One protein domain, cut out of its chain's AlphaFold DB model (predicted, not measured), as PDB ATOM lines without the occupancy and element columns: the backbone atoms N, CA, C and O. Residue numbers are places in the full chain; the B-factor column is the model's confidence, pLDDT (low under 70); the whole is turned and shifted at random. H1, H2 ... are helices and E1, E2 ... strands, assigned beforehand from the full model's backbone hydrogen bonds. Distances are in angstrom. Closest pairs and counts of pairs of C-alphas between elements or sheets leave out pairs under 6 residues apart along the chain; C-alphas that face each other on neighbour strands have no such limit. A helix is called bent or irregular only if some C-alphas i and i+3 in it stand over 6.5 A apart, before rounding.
ATOM      1  N   PRO A  69     -62.398-103.948 -26.351       71.88
ATOM      2  CA  PRO A  69     -63.400-105.009 -26.349       71.88
ATOM      3  C   PRO A  69     -63.456-105.785 -25.022       71.88
ATOM      4  O   PRO A  69     -62.498-106.446 -24.631       71.88
ATOM      5  N   THR A  70     -64.623-105.806 -24.372       71.44
ATOM      6  CA  THR A  70     -64.862-106.496 -23.083       71.44
ATOM      7  C   THR A  70     -64.862-108.027 -23.169       71.44
ATOM      8  O   THR A  70     -64.845-108.712 -22.139       71.44
ATOM      9  N   ARG A  71     -64.869-108.578 -24.392       75.81
ATOM     10  CA  ARG A  71     -64.762-110.022 -24.676       75.81
ATOM     11  C   ARG A  71     -63.344-110.566 -24.444       75.81
ATOM     12  O   ARG A  71     -63.167-111.778 -24.463       75.81
ATOM     13  N   TYR A  72     -62.357-109.709 -24.202       76.44
ATOM     14  CA  TYR A  72     -60.999-110.130 -23.879       76.44
ATOM     15  C   TYR A  72     -60.655-109.800 -22.424       76.44
ATOM     16  O   TYR A  72     -61.026-108.744 -21.916       76.44
ATOM     17  N   ASP A  73     -59.935-110.702 -21.764       79.44
ATOM     18  CA  ASP A  73     -59.298-110.462 -20.474       79.44
ATOM     19  C   ASP A  73     -57.849-110.025 -20.689       79.44
ATOM     20  O   ASP A  73     -57.092-110.673 -21.419       79.44
ATOM     21  N   LEU A  74     -57.455-108.935 -20.032       77.19
ATOM     22  CA  LEU A  74     -56.075-108.466 -20.024       77.19
ATOM     23  C   LEU A  74     -55.265-109.299 -19.028       77.19
ATOM     24  O   LEU A  74     -55.589-109.336 -17.838       77.19
ATOM     25  N   ARG A  75     -54.198-109.955 -19.491       75.94
ATOM     26  CA  ARG A  75     -53.258-110.667 -18.618       75.94
ATOM     27  C   ARG A  75     -51.855-110.101 -18.739       75.94
ATOM     28  O   ARG A  75     -51.357-109.849 -19.836       75.94
ATOM     29  N   TYR A  76     -51.222-109.933 -17.583       68.50
ATOM     30  CA  TYR A  76     -49.821-109.565 -17.488       68.50
ATOM     31  C   TYR A  76     -48.956-110.822 -17.636       68.50
ATOM     32  O   TYR A  76     -49.090-111.757 -16.846       68.50
ATOM     33  N   GLY A  77     -48.084-110.829 -18.645       63.81
ATOM     34  CA  GLY A  77     -47.141-111.916 -18.897       63.81
ATOM     35  C   GLY A  77     -47.710-113.040 -19.766       63.81
ATOM     36  O   GLY A  77     -48.837-113.505 -19.593       63.81
ATOM     37  N   HIS A  78     -46.889-113.499 -20.710       53.75
ATOM     38  CA  HIS A  78     -47.148-114.697 -21.502       53.75
ATOM     39  C   HIS A  78     -46.534-115.904 -20.771       53.75
ATOM     40  O   HIS A  78     -45.384-115.815 -20.348       53.75
ATOM     41  N   PRO A  79     -47.182-117.082 -20.700       57.19
ATOM     42  CA  PRO A  79     -46.589-118.282 -20.082       57.19
ATOM     43  C   PRO A  79     -45.336-118.833 -20.798       57.19
ATOM     44  O   PRO A  79     -44.810-119.862 -20.395       57.19
ATOM     45  N   ILE A  80     -44.868-118.174 -21.865       56.38
ATOM     46  CA  ILE A  80     -43.728-118.609 -22.693       56.38
ATOM     47  C   ILE A  80     -42.615-117.545 -22.711       56.38
ATOM     48  O   ILE A  80     -41.460-117.912 -22.866       56.38
ATOM     49  N   ASN A  81     -42.923-116.263 -22.459       53.03
ATOM     50  CA  ASN A  81     -41.934-115.187 -22.352       53.03
ATOM     51  C   ASN A  81     -42.273-114.328 -21.126       53.03
ATOM     52  O   ASN A  81     -43.311-113.661 -21.100       53.03
ATOM     53  N   ALA A  82     -41.404-114.383 -20.114       53.28
ATOM     54  CA  ALA A  82     -41.549-113.687 -18.832       53.28
ATOM     55  C   ALA A  82     -41.384-112.158 -18.942       53.28
ATOM     56  O   ALA A  82     -41.658-111.434 -17.986       53.28
ATOM     57  N   ASP A  83     -41.005-111.671 -20.123       56.91
ATOM     58  CA  ASP A  83     -40.598-110.293 -20.339       56.91
ATOM     59  C   ASP A  83     -41.789-109.498 -20.913       56.91
ATOM     60  O   ASP A  83     -41.973-109.350 -22.122       56.91
ATOM     61  N   GLU A  84     -42.652-109.053 -19.998       55.25
ATOM     62  CA  GLU A  84     -43.400-107.786 -20.072       55.25
ATOM     63  C   GLU A  84     -44.302-107.522 -21.294       55.25
ATOM     64  O   GLU A  84     -44.467-106.377 -21.715       55.25
ATOM     65  N   ARG A  85     -44.966-108.534 -21.863       64.19
ATOM     66  CA  ARG A  85     -46.018-108.278 -22.868       64.19
ATOM     67  C   ARG A  85     -47.401-108.562 -22.306       64.19
ATOM     68  O   ARG A  85     -47.729-109.699 -21.970       64.19
ATOM     69  N   GLN A  86     -48.208-107.508 -22.200       73.06
ATOM     70  CA  GLN A  86     -49.628-107.625 -21.893       73.06
ATOM     71  C   GLN A  86     -50.354-108.262 -23.083       73.06
ATOM     72  O   GLN A  86     -50.201-107.835 -24.232       73.06
ATOM     73  N   VAL A  87     -51.131-109.305 -22.805       76.56
ATOM     74  CA  VAL A  87     -51.894-110.051 -23.810       76.56
ATOM     75  C   VAL A  87     -53.385-109.938 -23.528       76.56
ATOM     76  O   VAL A  87     -53.817-109.947 -22.374       76.56
ATOM     77  N   MET A  88     -54.172-109.844 -24.593       80.12
ATOM     78  CA  MET A  88     -55.627-109.898 -24.559       80.12
ATOM     79  C   MET A  88     -56.068-111.324 -24.903       80.12
ATOM     80  O   MET A  88     -55.873-111.794 -26.027       80.12
ATOM     81  N   ILE A  89     -56.662-112.019 -23.928       79.62
ATOM     82  CA  ILE A  89     -57.120-113.410 -24.055       79.62
ATOM     83  C   ILE A  89     -58.637-113.432 -24.251       79.62
ATOM     84  O   ILE A  89     -59.351-112.865 -23.427       79.62
ATOM     85  N   PRO A  90     -59.163-114.077 -25.299       81.12
ATOM     86  CA  PRO A  90     -60.597-114.094 -25.548       81.12
ATOM     87  C   PRO A  90     -61.333-114.979 -24.526       81.12
ATOM     88  O   PRO A  90     -60.881-116.075 -24.195       81.12
ATOM     89  N   LYS A  91     -62.487-114.506 -24.039       79.19
ATOM     90  CA  LYS A  91     -63.377-115.226 -23.101       79.19
ATOM     91  C   LYS A  91     -64.139-116.383 -23.749       79.19
ATOM     92  O   LYS A  91     -64.550-117.318 -23.073       79.19
ATOM     93  N   GLU A  92     -64.342-116.295 -25.056       79.56
ATOM     94  CA  GLU A  92     -65.007-117.287 -25.904       79.56
ATOM     95  C   GLU A  92     -64.016-117.715 -26.998       79.56
ATOM     96  O   GLU A  92     -63.097-116.954 -27.288       79.56
ATOM     97  N   ASN A  93     -64.175-118.900 -27.607       72.69
ATOM     98  CA  ASN A  93     -63.268-119.404 -28.655       72.69
ATOM     99  C   ASN A  93     -62.828-118.297 -29.636       72.69
ATOM    100  O   ASN A  93     -63.659-117.705 -30.324       72.69
ATOM    101  N   GLY A  94     -61.521-118.035 -29.710       76.75
ATOM    102  CA  GLY A  94     -60.962-116.952 -30.517       76.75
ATOM    103  C   GLY A  94     -59.435-116.891 -30.474       76.75
ATOM    104  O   GLY A  94     -58.786-117.642 -29.742       76.75
ATOM    105  N   SER A  95     -58.867-115.982 -31.266       81.50
ATOM    106  CA  SER A  95     -57.419-115.761 -31.353       81.50
ATOM    107  C   SER A  95     -56.910-114.874 -30.219       81.50
ATOM    108  O   SER A  95     -57.599-113.956 -29.783       81.50
ATOM    109  N   TRP A  96     -55.683-115.119 -29.763       80.69
ATOM    110  CA  TRP A  96     -55.001-114.238 -28.813       80.69
ATOM    111  C   TRP A  96     -54.482-112.994 -29.530       80.69
ATOM    112  O   TRP A  96     -54.019-113.088 -30.668       80.69
ATOM    113  N   LEU A  97     -54.540-111.847 -28.857       81.31
ATOM    114  CA  LEU A  97     -54.050-110.575 -29.384       81.31
ATOM    115  C   LEU A  97     -53.013-109.979 -28.432       81.31
ATOM    116  O   LEU A  97     -53.165-110.043 -27.211       81.31
ATOM    117  N   TYR A  98     -51.968-109.371 -28.984       82.81
ATOM    118  CA  TYR A  98     -51.053-108.551 -28.196       82.81
ATOM    119  C   TYR A  98     -51.666-107.166 -28.011       82.81
ATOM    120  O   TYR A  98     -52.085-106.545 -28.989       82.81
ATOM    121  N   LEU A  99     -51.700-106.668 -26.769       78.81
ATOM    122  CA  LEU A  99     -52.269-105.345 -26.496       78.81
ATOM    123  C   LEU A  99     -51.507-104.258 -27.265       78.81
ATOM    124  O   LEU A  99     -52.127-103.402 -27.878       78.81
ATOM    125  N   ILE A 100     -50.175-104.349 -27.306       79.94
ATOM    126  CA  ILE A 100     -49.326-103.369 -27.996       79.94
ATOM    127  C   ILE A 100     -49.609-103.285 -29.502       79.94
ATOM    128  O   ILE A 100     -49.590-102.194 -30.063       79.94
ATOM    129  N   ASP A 101     -49.917-104.412 -30.151       84.38
ATOM    130  CA  ASP A 101     -50.232-104.441 -31.583       84.38
ATOM    131  C   ASP A 101     -51.619-103.834 -31.845       84.38
ATOM    132  O   ASP A 101     -51.807-103.119 -32.830       84.38
ATOM    133  N   LEU A 102     -52.579-104.067 -30.940       82.88
ATOM    134  CA  LEU A 102     -53.901-103.442 -30.990       82.88
ATOM    135  C   LEU A 102     -53.810-101.926 -30.771       82.88
ATOM    136  O   LEU A 102     -54.341-101.165 -31.574       82.88
ATOM    137  N   GLU A 103     -53.123-101.485 -29.717       82.62
ATOM    138  CA  GLU A 103     -52.898-100.065 -29.422       82.62
ATOM    139  C   GLU A 103     -52.185 -99.366 -30.580       82.62
ATOM    140  O   GLU A 103     -52.584 -98.277 -30.993       82.62
ATOM    141  N   HIS A 104     -51.163-100.006 -31.154       85.06
ATOM    142  CA  HIS A 104     -50.463 -99.480 -32.318       85.06
ATOM    143  C   HIS A 104     -51.394 -99.341 -33.528       85.06
ATOM    144  O   HIS A 104     -51.421 -98.282 -34.152       85.06
ATOM    145  N   ALA A 105     -52.189-100.369 -33.842       87.25
ATOM    146  CA  ALA A 105     -53.133-100.327 -34.957       87.25
ATOM    147  C   ALA A 105     -54.201 -99.232 -34.783       87.25
ATOM    148  O   ALA A 105     -54.527 -98.541 -35.749       87.25
ATOM    149  N   LEU A 106     -54.707 -99.034 -33.560       86.69
ATOM    150  CA  LEU A 106     -55.670 -97.975 -33.243       86.69
ATOM    151  C   LEU A 106     -55.045 -96.582 -33.393       86.69
ATOM    152  O   LEU A 106     -55.616 -95.737 -34.081       86.69
ATOM    153  N   ARG A 107     -53.834 -96.364 -32.861       85.12
ATOM    154  CA  ARG A 107     -53.111 -95.090 -33.025       85.12
ATOM    155  C   ARG A 107     -52.803 -94.777 -34.491       85.12
ATOM    156  O   ARG A 107     -52.955 -93.634 -34.906       85.12
ATOM    157  N   VAL A 108     -52.405 -95.772 -35.290       89.44
ATOM    158  CA  VAL A 108     -52.175 -95.604 -36.740       89.44
ATOM    159  C   VAL A 108     -53.465 -95.226 -37.476       89.44
ATOM    160  O   VAL A 108     -53.415 -94.475 -38.449       89.44
ATOM    161  N   ALA A 109     -54.617 -95.704 -37.005       85.94
ATOM    162  CA  ALA A 109     -55.932 -95.357 -37.538       85.94
ATOM    163  C   ALA A 109     -56.506 -94.035 -36.985       85.94
ATOM    164  O   ALA A 109     -57.640 -93.695 -37.316       85.94
ATOM    165  N   ASP A 110     -55.749 -93.296 -36.163       84.00
ATOM    166  CA  ASP A 110     -56.194 -92.081 -35.462       84.00
ATOM    167  C   ASP A 110     -57.421 -92.317 -34.553       84.00
ATOM    168  O   ASP A 110     -58.292 -91.461 -34.382       84.00
ATOM    169  N   ILE A 111     -57.492 -93.521 -33.980       85.44
ATOM    170  CA  ILE A 111     -58.506 -93.953 -33.020       85.44
ATOM    171  C   ILE A 111     -57.876 -93.933 -31.628       85.44
ATOM    172  O   ILE A 111     -56.829 -94.539 -31.398       85.44
ATOM    173  N   ARG A 112     -58.530 -93.253 -30.686       82.44
ATOM    174  CA  ARG A 112     -58.051 -93.119 -29.301       82.44
ATOM    175  C   ARG A 112     -58.753 -94.117 -28.390       82.44
ATOM    176  O   ARG A 112     -59.936 -94.404 -28.581       82.44
ATOM    177  N   ILE A 113     -58.042 -94.632 -27.391       80.44
ATOM    178  CA  ILE A 113     -58.641 -95.492 -26.367       80.44
ATOM    179  C   ILE A 113     -59.165 -94.609 -25.237       80.44
ATOM    180  O   ILE A 113     -58.492 -93.685 -24.786       80.44
ATOM    181  N   LYS A 114     -60.379 -94.894 -24.767       73.88
ATOM    182  CA  LYS A 114     -60.993 -94.129 -23.681       73.88
ATOM    183  C   LYS A 114     -60.143 -94.146 -22.406       73.88
ATOM    184  O   LYS A 114     -59.939 -95.210 -21.824       73.88
TER     185      LYS A 114
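This is residues 69 to 114 of the 116 residues of the protein "Ead/Ea22-like family protein" of Escherichia coli (UniProt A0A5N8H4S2). A two-strand hairpin, E1 and E2, has the helix H1 running off it as an arm. H1 begins beside E2 with its residues 99 to 102, and residues 104 to 110, of which 104 to 108 belong to H1, stick out. Between E2 and H1 the chain folds back, and residues 97 to 98 pair in a short antiparallel stretch with residues 87 to 88 of E2. The printed part has 46 residues with two named strands and one named helix, in the order E1, E2, H1; the sheet is E1 - E2, antiparallel, and the class is mixed, helices and strands. The whole is only just loose, close to compact, with a radius of gyration of the C-alphas of 11.4 A and spans of 32 by 26 by 17 A.

E1, residues 72 to 78, and E2, residues 81 to 90, are antiparallel neighbours and form a hairpin, with 164 degrees between their directions. The C-alphas of Tyr 72 and Pro 90 face each other at 4.3 A, and those of His 78 and Asn 81 at 5.3 A. N 73 and O 89 are within hydrogen-bond range at 2.8 A, as are N 87 and O 75 at 3.0 A. E2 bends by 105 degrees at residue 84. E2 and H1, residues 99 to 108, have 6 pairs of C-alphas within 8 A; their closest C-alphas are those of Val 87 and Leu 99, 5.4 A apart. The centres of E2 and H1 are 14.4 A apart. E1 and H1 are apart, but only just, at 8.1 A. In H1 every O i to N i+4 pair is within hydrogen-bond range.

E1, Tyr 72 to His 78, begins at C-alpha 72 (-60.999, -110.130, -23.879) and measures 14.8 A from first to last C-alpha. E2, Asn 81 to Pro 90, is the longest strand by residues, with 10, and measures 19.0 A; its last C-alpha is at (-60.597, -114.094, -25.548). H1, Leu 99 to Val 108, measures 14.1 A, is not bent, and ends at C-alpha 108 (-52.175, -95.604, -36.740).

The two C-alphas farthest apart are those of Ile 80 and Asp 110, at 32.0 A, while the first and last printed C-alphas, of Pro 69 and Lys 114, are 11.5 A apart. The printed part has no cut. The link from E1 to E2 is tight, with 2 residues, and the link from E2 to H1 is short, with 8. The mean pLDDT of the printed part is 75.4, and residues 76 to 85 are under 70.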